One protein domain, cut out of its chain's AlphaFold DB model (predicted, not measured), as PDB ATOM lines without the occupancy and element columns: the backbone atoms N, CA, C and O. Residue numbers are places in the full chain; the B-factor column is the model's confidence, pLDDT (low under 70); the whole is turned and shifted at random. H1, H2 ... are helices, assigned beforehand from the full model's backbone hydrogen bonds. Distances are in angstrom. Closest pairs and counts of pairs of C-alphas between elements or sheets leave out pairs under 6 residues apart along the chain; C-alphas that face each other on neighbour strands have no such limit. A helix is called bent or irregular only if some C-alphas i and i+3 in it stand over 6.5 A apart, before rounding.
ATOM      1  N   SER A   2      61.716  77.032 172.398       84.25
ATOM      2  CA  SER A   2      61.084  78.181 171.731       84.25
ATOM      3  C   SER A   2      61.460  79.482 172.447       84.25
ATOM      4  O   SER A   2      61.647  79.484 173.666       84.25
ATOM      5  N   ASP A   3      61.553  80.588 171.705       90.69
ATOM      6  CA  ASP A   3      61.878  81.903 172.278       90.69
ATOM      7  C   ASP A   3      60.839  82.341 173.325       90.69
ATOM      8  O   ASP A   3      61.190  82.929 174.347       90.69
ATOM      9  N   LEU A   4      59.570  81.959 173.138       91.81
ATOM     10  CA  LEU A   4      58.491  82.208 174.099       91.81
ATOM     11  C   LEU A   4      58.691  81.462 175.425       91.81
ATOM     12  O   LEU A   4      58.474  82.040 176.488       91.81
ATOM     13  N   GLN A   5      59.155  80.208 175.395       93.50
ATOM     14  CA  GLN A   5      59.433  79.464 176.627       93.50
ATOM     15  C   GLN A   5      60.586  80.100 177.412       93.50
ATOM     16  O   GLN A   5      60.527  80.178 178.637       93.50
ATOM     17  N   LYS A   6      61.608  80.611 176.716       92.88
ATOM     18  CA  LYS A   6      62.709  81.330 177.362       92.88
ATOM     19  C   LYS A   6      62.224  82.621 178.033       92.88
ATOM     20  O   LYS A   6      62.623  82.904 179.157       92.88
ATOM     21  N   ARG A   7      61.314  83.364 177.391       94.12
ATOM     22  CA  ARG A   7      60.679  84.551 177.995       94.12
ATOM     23  C   ARG A   7      59.917  84.202 179.274       94.12
ATOM     24  O   ARG A   7      60.022  84.936 180.249       94.12
ATOM     25  N   VAL A   8      59.205  83.072 179.301       93.00
ATOM     26  CA  VAL A   8      58.543  82.570 180.520       93.00
ATOM     27  C   VAL A   8      59.559  82.238 181.615       93.00
ATOM     28  O   VAL A   8      59.363  82.616 182.768       93.00
ATOM     29  N   GLU A   9      60.647  81.550 181.270       92.88
ATOM     30  CA  GLU A   9      61.712  81.193 182.217       92.88
ATOM     31  C   GLU A   9      62.383  82.427 182.823       92.88
ATOM     32  O   GLU A   9      62.589  82.479 184.036       92.88
ATOM     33  N   ASP A  10      62.671  83.437 182.004       91.31
ATOM     34  CA  ASP A  10      63.253  84.697 182.460       91.31
ATOM     35  C   ASP A  10      62.249  85.516 183.292       91.31
ATOM     36  O   ASP A  10      62.627  86.113 184.299       91.31
ATOM     37  N   ALA A  11      60.962  85.512 182.927       91.06
ATOM     38  CA  ALA A  11      59.901  86.211 183.655       91.06
ATOM     39  C   ALA A  11      59.615  85.611 185.043       91.06
ATOM     40  O   ALA A  11      59.308  86.345 185.985       91.06
ATOM     41  N   SER A  31      45.552  89.983 192.483       60.31
ATOM     42  CA  SER A  31      46.089  89.055 191.466       60.31
ATOM     43  C   SER A  31      45.090  88.786 190.332       60.31
ATOM     44  O   SER A  31      45.510  88.646 189.188       60.31
ATOM     45  N   SER A  32      43.782  88.770 190.622       67.19
ATOM     46  CA  SER A  32      42.728  88.489 189.632       67.19
ATOM     47  C   SER A  32      42.739  89.478 188.468       67.19
ATOM     48  O   SER A  32      42.627  89.075 187.314       67.19
ATOM     49  N   ASP A  33      42.958  90.761 188.759       86.75
ATOM     50  CA  ASP A  33      42.946  91.825 187.753       86.75
ATOM     51  C   ASP A  33      44.124  91.712 186.777       86.75
ATOM     52  O   ASP A  33      43.995  92.028 185.596       86.75
ATOM     53  N   LEU A  34      45.282  91.247 187.257       90.31
ATOM     54  CA  LEU A  34      46.461  91.033 186.419       90.31
ATOM     55  C   LEU A  34      46.272  89.811 185.523       90.31
ATOM     56  O   LEU A  34      46.506  89.907 184.320       90.31
ATOM     57  N   THR A  35      45.781  88.700 186.079       91.81
ATOM     58  CA  THR A  35      45.487  87.488 185.304       91.81
ATOM     59  C   THR A  35      44.476  87.785 184.195       91.81
ATOM     60  O   THR A  35      44.683  87.392 183.046       91.81
ATOM     61  N   GLU A  36      43.427  88.564 184.484       92.25
ATOM     62  CA  GLU A  36      42.468  88.992 183.462       92.25
ATOM     63  C   GLU A  36      43.098  89.842 182.352       92.25
ATOM     64  O   GLU A  36      42.745  89.659 181.184       92.25
ATOM     65  N   LYS A  37      44.014  90.767 182.672       94.19
ATOM     66  CA  LYS A  37      44.716  91.572 181.653       94.19
ATOM     67  C   LYS A  37      45.511  90.680 180.699       94.19
ATOM     68  O   LYS A  37      45.389  90.844 179.485       94.19
ATOM     69  N   LEU A  38      46.242  89.697 181.233       94.88
ATOM     70  CA  LEU A  38      47.008  88.740 180.426       94.88
ATOM     71  C   LEU A  38      46.088  87.889 179.540       94.88
ATOM     72  O   LEU A  38      46.311  87.794 178.335       94.88
ATOM     73  N   MET A  39      45.001  87.347 180.100       94.06
ATOM     74  CA  MET A  39      44.014  86.578 179.329       94.06
ATOM     75  C   MET A  39      43.346  87.424 178.235       94.06
ATOM     76  O   MET A  39      43.096  86.943 177.131       94.06
ATOM     77  N   ARG A  40      43.051  88.706 178.497       94.75
ATOM     78  CA  ARG A  40      42.494  89.613 177.477       94.75
ATOM     79  C   ARG A  40      43.483  89.864 176.342       94.75
ATOM     80  O   ARG A  40      43.061  89.847 175.189       94.75
ATOM     81  N   ALA A  41      44.764  90.059 176.648       95.25
ATOM     82  CA  ALA A  41      45.804  90.190 175.630       95.25
ATOM     83  C   ALA A  41      45.931  88.904 174.792       95.25
ATOM     84  O   ALA A  41      45.953  88.967 173.560       95.25
ATOM     85  N   ALA A  42      45.890  87.738 175.444       95.12
ATOM     86  CA  ALA A  42      45.942  86.440 174.777       95.12
ATOM     87  C   ALA A  42      44.785  86.196 173.804       95.12
ATOM     88  O   ALA A  42      44.983  85.637 172.728       95.12
ATOM     89  N   ARG A  43      43.580  86.682 174.111       93.44
ATOM     90  CA  ARG A  43      42.436  86.585 173.185       93.44
ATOM     91  C   ARG A  43      42.651  87.331 171.868       93.44
ATOM     92  O   ARG A  43      41.984  87.011 170.889       93.44
ATOM     93  N   VAL A  44      43.523  88.340 171.847       92.19
ATOM     94  CA  VAL A  44      43.793  89.162 170.658       92.19
ATOM     95  C   VAL A  44      45.008  88.650 169.886       92.19
ATOM     96  O   VAL A  44      44.974  88.641 168.658       92.19
ATOM     97  N   GLY A  45      46.069  88.229 170.581       91.19
ATOM     98  CA  GLY A  45      47.351  87.881 169.952       91.19
ATOM     99  C   GLY A  45      48.038  86.633 170.511       91.19
ATOM    100  O   GLY A  45      49.240  86.468 170.325       91.19
ATOM    101  N   GLY A  46      47.303  85.767 171.205       93.44
ATOM    102  CA  GLY A  46      47.822  84.530 171.787       93.44
ATOM    103  C   GLY A  46      48.838  84.752 172.909       93.44
ATOM    104  O   GLY A  46      48.963  85.839 173.477       93.44
ATOM    105  N   ALA A  47      49.593  83.703 173.225       93.56
ATOM    106  CA  ALA A  47      50.529  83.712 174.345       93.56
ATOM    107  C   ALA A  47      51.638  84.775 174.233       93.56
ATOM    108  O   ALA A  47      52.102  85.286 175.249       93.56
ATOM    109  N   GLU A  48      52.030  85.149 173.015       94.75
ATOM    110  CA  GLU A  48      53.010  86.215 172.790       94.75
ATOM    111  C   GLU A  48      52.485  87.576 173.263       94.75
ATOM    112  O   GLU A  48      53.165  88.264 174.021       94.75
ATOM    113  N   ALA A  49      51.237  87.918 172.932       95.56
ATOM    114  CA  ALA A  49      50.621  89.161 173.388       95.56
ATOM    115  C   ALA A  49      50.445  89.211 174.915       95.56
ATOM    116  O   ALA A  49      50.563  90.280 175.513       95.56
ATOM    117  N   ALA A  50      50.188  88.069 175.560       95.56
ATOM    118  CA  ALA A  50      50.158  87.993 177.018       95.56
ATOM    119  C   ALA A  50      51.537  88.264 177.638       95.56
ATOM    120  O   ALA A  50      51.631  88.997 178.619       95.56
ATOM    121  N   LEU A  51      52.614  87.731 177.056       94.88
ATOM    122  CA  LEU A  51      53.978  88.008 177.521       94.88
ATOM    123  C   LEU A  51      54.383  89.469 177.290       94.88
ATOM    124  O   LEU A  51      55.013  90.074 178.155       94.88
ATOM    125  N   ASP A  52      53.963  90.071 176.179       95.88
ATOM    126  CA  ASP A  52      54.168  91.503 175.941       95.88
ATOM    127  C   ASP A  52      53.424  92.358 176.977       95.88
ATOM    128  O   ASP A  52      53.941  93.370 177.449       95.88
ATOM    129  N   GLU A  53      52.205  91.962 177.354       96.06
ATOM    130  CA  GLU A  53      51.435  92.646 178.396       96.06
ATOM    131  C   GLU A  53      52.089  92.497 179.777       96.06
ATOM    132  O   GLU A  53      52.181  93.471 180.527       96.06
ATOM    133  N   PHE A  54      52.629  91.318 180.090       94.38
ATOM    134  CA  PHE A  54      53.442  91.104 181.287       94.38
ATOM    135  C   PHE A  54      54.633  92.074 181.329       94.38
ATOM    136  O   PHE A  54      54.836  92.771 182.324       94.38
ATOM    137  N   GLU A  55      55.407  92.176 180.247       93.81
ATOM    138  CA  GLU A  55      56.583  93.051 180.193       93.81
ATOM    139  C   GLU A  55      56.222  94.535 180.356       93.81
ATOM    140  O   GLU A  55      56.945  95.273 181.033       93.81
ATOM    141  N   LYS A  56      55.075  94.965 179.815       94.50
ATOM    142  CA  LYS A  56      54.547  96.328 179.995       94.50
ATOM    143  C   LYS A  56      54.135  96.630 181.433       94.50
ATOM    144  O   LYS A  56      54.303  97.762 181.880       94.50
ATOM    145  N   LEU A  57      53.582  95.647 182.146       91.50
ATOM    146  CA  LEU A  57      53.122  95.801 183.530       91.50
ATOM    147  C   LEU A  57      54.272  95.724 184.543       91.50
ATOM    148  O   LEU A  57      54.193  96.331 185.612       91.50
ATOM    149  N   ARG A  58      55.368  95.041 184.189       89.94
ATOM    150  CA  ARG A  58      56.544  94.819 185.044       89.94
ATOM    151  C   ARG A  58      57.082  96.052 185.792       89.94
ATOM    152  O   ARG A  58      57.398  95.898 186.966       89.94
ATOM    153  N   PRO A  59      57.223  97.253 185.194       85.81
ATOM    154  CA  PRO A  59      57.761  98.414 185.911       85.81
ATOM    155  C   PRO A  59      56.779  99.057 186.903       85.81
ATOM    156  O   PRO A  59      57.212  99.849 187.735       85.81
ATOM    157  N   ALA A  60      55.477  98.775 186.797       84.25
ATOM    158  CA  ALA A  60      54.430  99.434 187.583       84.25
ATOM    159  C   ALA A  60      53.782  98.517 188.632       84.25
ATOM    160  O   ALA A  60      53.136  99.006 189.556       84.25
ATOM    161  N   GLU A  61      53.941  97.202 188.490       84.62
ATOM    162  CA  GLU A  61      53.301  96.200 189.339       84.62
ATOM    163  C   GLU A  61      54.301  95.500 190.263       84.62
ATOM    164  O   GLU A  61      55.502  95.423 190.004       84.62
ATOM    165  N   ASN A  62      53.786  94.920 191.347       85.50
ATOM    166  CA  ASN A  62      54.580  94.030 192.185       85.50
ATOM    167  C   ASN A  62      54.947  92.762 191.392       85.50
ATOM    168  O   ASN A  62      54.062  92.008 190.973       85.50
ATOM    169  N   ILE A  63      56.248  92.502 191.234       85.12
ATOM    170  CA  ILE A  63      56.760  91.398 190.413       85.12
ATOM    171  C   ILE A  63      56.221  90.027 190.845       85.12
ATOM    172  O   ILE A  63      55.872  89.228 189.986       85.12
ATOM    173  N   ARG A  64      56.038  89.767 192.147       83.00
ATOM    174  CA  ARG A  64      55.506  88.484 192.648       83.00
ATOM    175  C   ARG A  64      54.048  88.282 192.256       83.00
ATOM    176  O   ARG A  64      53.656  87.187 191.855       83.00
ATOM    177  N   ARG A  65      53.239  89.343 192.338       84.94
ATOM    178  CA  ARG A  65      51.841  89.312 191.880       84.94
ATOM    179  C   ARG A  65      51.762  89.095 190.375       84.94
ATOM    180  O   ARG A  65      50.929  88.321 189.914       84.94
ATOM    181  N   LEU A  66      52.654  89.729 189.623       88.75
ATOM    182  CA  LEU A  66      52.709  89.595 188.177       88.75
ATOM    183  C   LEU A  66      53.197  88.200 187.740       88.75
ATOM    184  O   LEU A  66      52.600  87.593 186.856       88.75
ATOM    185  N   GLN A  67      54.210  87.643 188.409       89.94
ATOM    186  CA  GLN A  67      54.667  86.259 188.228       89.94
ATOM    187  C   GLN A  67      53.557  85.256 188.544       89.94
ATOM    188  O   GLN A  67      53.353  84.300 187.797       89.94
ATOM    189  N   ARG A  68      52.797  85.482 189.623       88.19
ATOM    190  CA  ARG A  68      51.616  84.673 189.943       88.19
ATOM    191  C   ARG A  68      50.572  84.735 188.833       88.19
ATOM    192  O   ARG A  68      50.108  83.684 188.402       88.19
ATOM    193  N   ALA A  69      50.243  85.929 188.349       91.75
ATOM    194  CA  ALA A  69      49.299  86.099 187.250       91.75
ATOM    195  C   ALA A  69      49.761  85.381 185.971       91.75
ATOM    196  O   ALA A  69      48.959  84.737 185.299       91.75
ATOM    197  N   LEU A  70      51.062  85.428 185.666       93.62
ATOM    198  CA  LEU A  70      51.642  84.708 184.532       93.62
ATOM    199  C   LEU A  70      51.531  83.186 184.695       93.62
ATOM    200  O   LEU A  70      51.182  82.495 183.741       93.62
ATOM    201  N   MET A  71      51.785  82.655 185.894       93.44
ATOM    202  CA  MET A  71      51.581  81.230 186.177       93.44
ATOM    203  C   MET A  71      50.109  80.823 186.030       93.44
ATOM    204  O   MET A  71      49.823  79.809 185.402       93.44
ATOM    205  N   GLU A  72      49.178  81.616 186.566       92.19
ATOM    206  CA  GLU A  72      47.736  81.371 186.413       92.19
ATOM    207  C   GLU A  72      47.324  81.396 184.931       92.19
ATOM    208  O   GLU A  72      46.595  80.513 184.484       92.19
ATOM    209  N   PHE A  73      47.845  82.341 184.142       93.94
ATOM    210  CA  PHE A  73      47.646  82.380 182.691       93.94
ATOM    211  C   PHE A  73      48.142  81.098 182.003       93.94
ATOM    212  O   PHE A  73      47.379  80.479 181.266       93.94
ATOM    213  N   ILE A  74      49.378  80.663 182.278       94.44
ATOM    214  CA  ILE A  74      49.962  79.462 181.652       94.44
ATOM    215  C   ILE A  74      49.135  78.207 181.966       94.44
ATOM    216  O   ILE A  74      49.010  77.324 181.122       94.44
ATOM    217  N   VAL A  75      48.570  78.120 183.172       93.44
ATOM    218  CA  VAL A  75      47.766  76.965 183.601       93.44
ATOM    219  C   VAL A  75      46.369  76.970 182.987       93.44
ATOM    220  O   VAL A  75      45.832  75.901 182.698       93.44
ATOM    221  N   HIS A  76      45.753  78.143 182.832       91.56
ATOM    222  CA  HIS A  76      44.321  78.239 182.547       91.56
ATOM    223  C   HIS A  76      43.976  78.662 181.117       91.56
ATOM    224  O   HIS A  76      42.845  78.416 180.692       91.56
ATOM    225  N   ASP A  77      44.894  79.280 180.374       92.75
ATOM    226  CA  ASP A  77      44.611  79.765 179.025       92.75
ATOM    227  C   ASP A  77      45.047  78.756 177.941       92.75
ATOM    228  O   ASP A  77      46.217  78.362 177.893       92.75
ATOM    229  N   PRO A  78      44.145  78.349 177.025       90.50
ATOM    230  CA  PRO A  78      44.471  77.410 175.950       90.50
ATOM    231  C   PRO A  78      45.612  77.873 175.041       90.50
ATOM    232  O   PRO A  78      46.380  77.037 174.569       90.50
ATOM    233  N   SER A  79      45.771  79.185 174.824       91.88
ATOM    234  CA  SER A  79      46.820  79.704 173.938       91.88
ATOM    235  C   SER A  79      48.227  79.435 174.475       91.88
ATOM    236  O   SER A  79      49.166  79.264 173.696       91.88
ATOM    237  N   ALA A  80      48.383  79.335 175.800       91.06
ATOM    238  CA  ALA A  80      49.641  78.943 176.423       91.06
ATOM    239  C   ALA A  80      49.964  77.467 176.147       91.06
ATOM    240  O   ALA A  80      51.107  77.138 175.821       91.06
ATOM    241  N   ALA A  81      48.956  76.592 176.214       89.81
ATOM    242  CA  ALA A  81      49.105  75.173 175.896       89.81
ATOM    243  C   ALA A  81      49.402  74.949 174.404       89.81
ATOM    244  O   ALA A  81      50.289  74.166 174.067       89.81
ATOM    245  N   GLU A  82      48.720  75.673 173.513       91.69
ATOM    246  CA  GLU A  82      48.973  75.648 172.064       91.69
ATOM    247  C   GLU A  82      50.393  76.116 171.717       91.69
ATOM    248  O   GLU A  82      51.045  75.538 170.847       91.69
ATOM    249  N   ALA A  83      50.905  77.115 172.440       90.44
ATOM    250  CA  ALA A  83      52.282  77.588 172.323       90.44
ATOM    251  C   ALA A  83      53.319  76.662 173.001       90.44
ATOM    252  O   ALA A  83      54.524  76.915 172.907       90.44
ATOM    253  N   GLY A  84      52.877  75.593 173.675       91.88
ATOM    254  CA  GLY A  84      53.739  74.641 174.374       91.88
ATOM    255  C   GLY A  84      54.444  75.228 175.600       91.88
ATOM    256  O   GLY A  84      55.538  74.776 175.944       91.88
ATOM    257  N   LEU A  85      53.857  76.249 176.232       93.06
ATOM    258  CA  LEU A  85      54.427  76.893 177.411       93.06
ATOM    259  C   LEU A  85      54.284  76.009 178.649       93.06
ATOM    260  O   LEU A  85      53.243  75.395 178.885       93.06
ATOM    261  N   ARG A  86      55.328  75.997 179.477       93.69
ATOM    262  CA  ARG A  86      55.331  75.333 180.785       93.69
ATOM    263  C   ARG A  86      55.758  76.294 181.885       93.69
ATOM    264  O   ARG A  86      56.590  77.177 181.670       93.69
TER     265      ARG A  86
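This is residues 2 to 11 and 31 to 86 of the 108 residues of an uncharacterized protein of Acidobacteria bacterium (UniProt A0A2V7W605). Two helical stretches, H2b and H3, lie side by side as a loose hairpin in the middle, with H2a crossing one side of that pair and H1 loosely over the other side. The short helix H4 sits at one end, near the last residues of H3 and the bend between H2a and H2b. The printed part has 66 residues, with four named helices, H1, H2, H3 and H4 in that order, and no named strand; the class is all helix, with H2 bent into the arms H2a and H2b. The whole is compact, with a radius of gyration of the C-alphas of 10.3 A, and its outline is rounded, spanning 28 by 22 by 17 A.

Ser 2 comes first, and H1 follows with residues 3 to 11, beginning at C-alpha 3, (61.878, 81.903, 172.278), and measuring 12.3 A from first to last C-alpha. After the cut comes H2, residues 31 to 57, the longest helix with 27 residues. By its hydrogen bonds it was assigned as one helix, but it is bent: C-alphas 44 and 47 are 9.4 A apart, where about 5 A is the distance in a regular helix. Its arm H2a, residues 31 to 44, measures 20.9 A and ends at C-alpha 44, (43.793, 89.162, 170.658). Its arm H2b, residues 47 to 57, measures 15.4 A; residues 45 and 46 belong to neither arm. H3, residues 63 to 76, measures 19.7 A. H4, residues 78 to 82, measures 6.2 A and ends at C-alpha 82, (48.973, 75.648, 172.064).

H2, taken whole, is the hub, touching 3 other helices. Its arms H2a and H2b touch at a steep tilt of 46 degrees, opposite ways; H2a does so with residues 37 to 42 alone, and the closest C-alphas, those of Leu 38 and Ala 50, are 4.7 A apart. H2a also touches H3, at a steep tilt of 53 degrees, the same way, with 4.5 A between the closest C-alphas, those of Thr 35 and Ala 69. H2b and H3 form a helical hairpin at a shallow tilt of 16 degrees, opposite ways. They only just touch, with 3 pairs of C-alphas within 8 A; H3 does so with residues 66 to 70 alone, and the closest C-alphas are those of Phe 54 and Leu 66, 7.1 A apart. H1 only just touches H2b, with 3 pairs of C-alphas within 8 A, the closest being those of Leu 4 and Glu 48 at 6.9 A. These two run the same way at a shallow tilt of 32 degrees, only just short of steep. H1 is close to H3 but not clearly touching it, with the C-alphas of Ala 11 and Gln 67 closest at 7.0 A. H4 and H3 touch only at the corner, and only just, with 3 pairs of C-alphas within 8 A; H3 does so with residues 73 to 74 alone, and the C-alphas of Ile 74 and Ala 80 are closest at 5.3 A. H4 is close to H2b but not clearly touching it, with the C-alphas of Ala 47 and Ala 80 closest at 5.3 A. H1 is apart from H4 and from H2a. Each O i to N i+4 pair is within hydrogen-bond range in H1, H2b, H3 and H4; in H2a 9 of 10 are.

The two C-alphas farthest apart are those of Ala 60 and Glu 82, at 28.9 A. Residues 12 to 30 are not printed, and C-alphas 11 and 31 are 16.1 A apart across this cut. The links from H2 to H3 and from H3 to H4 are tight. The mean pLDDT of the printed part is 90.8, and residues 31 to 32 are under 70.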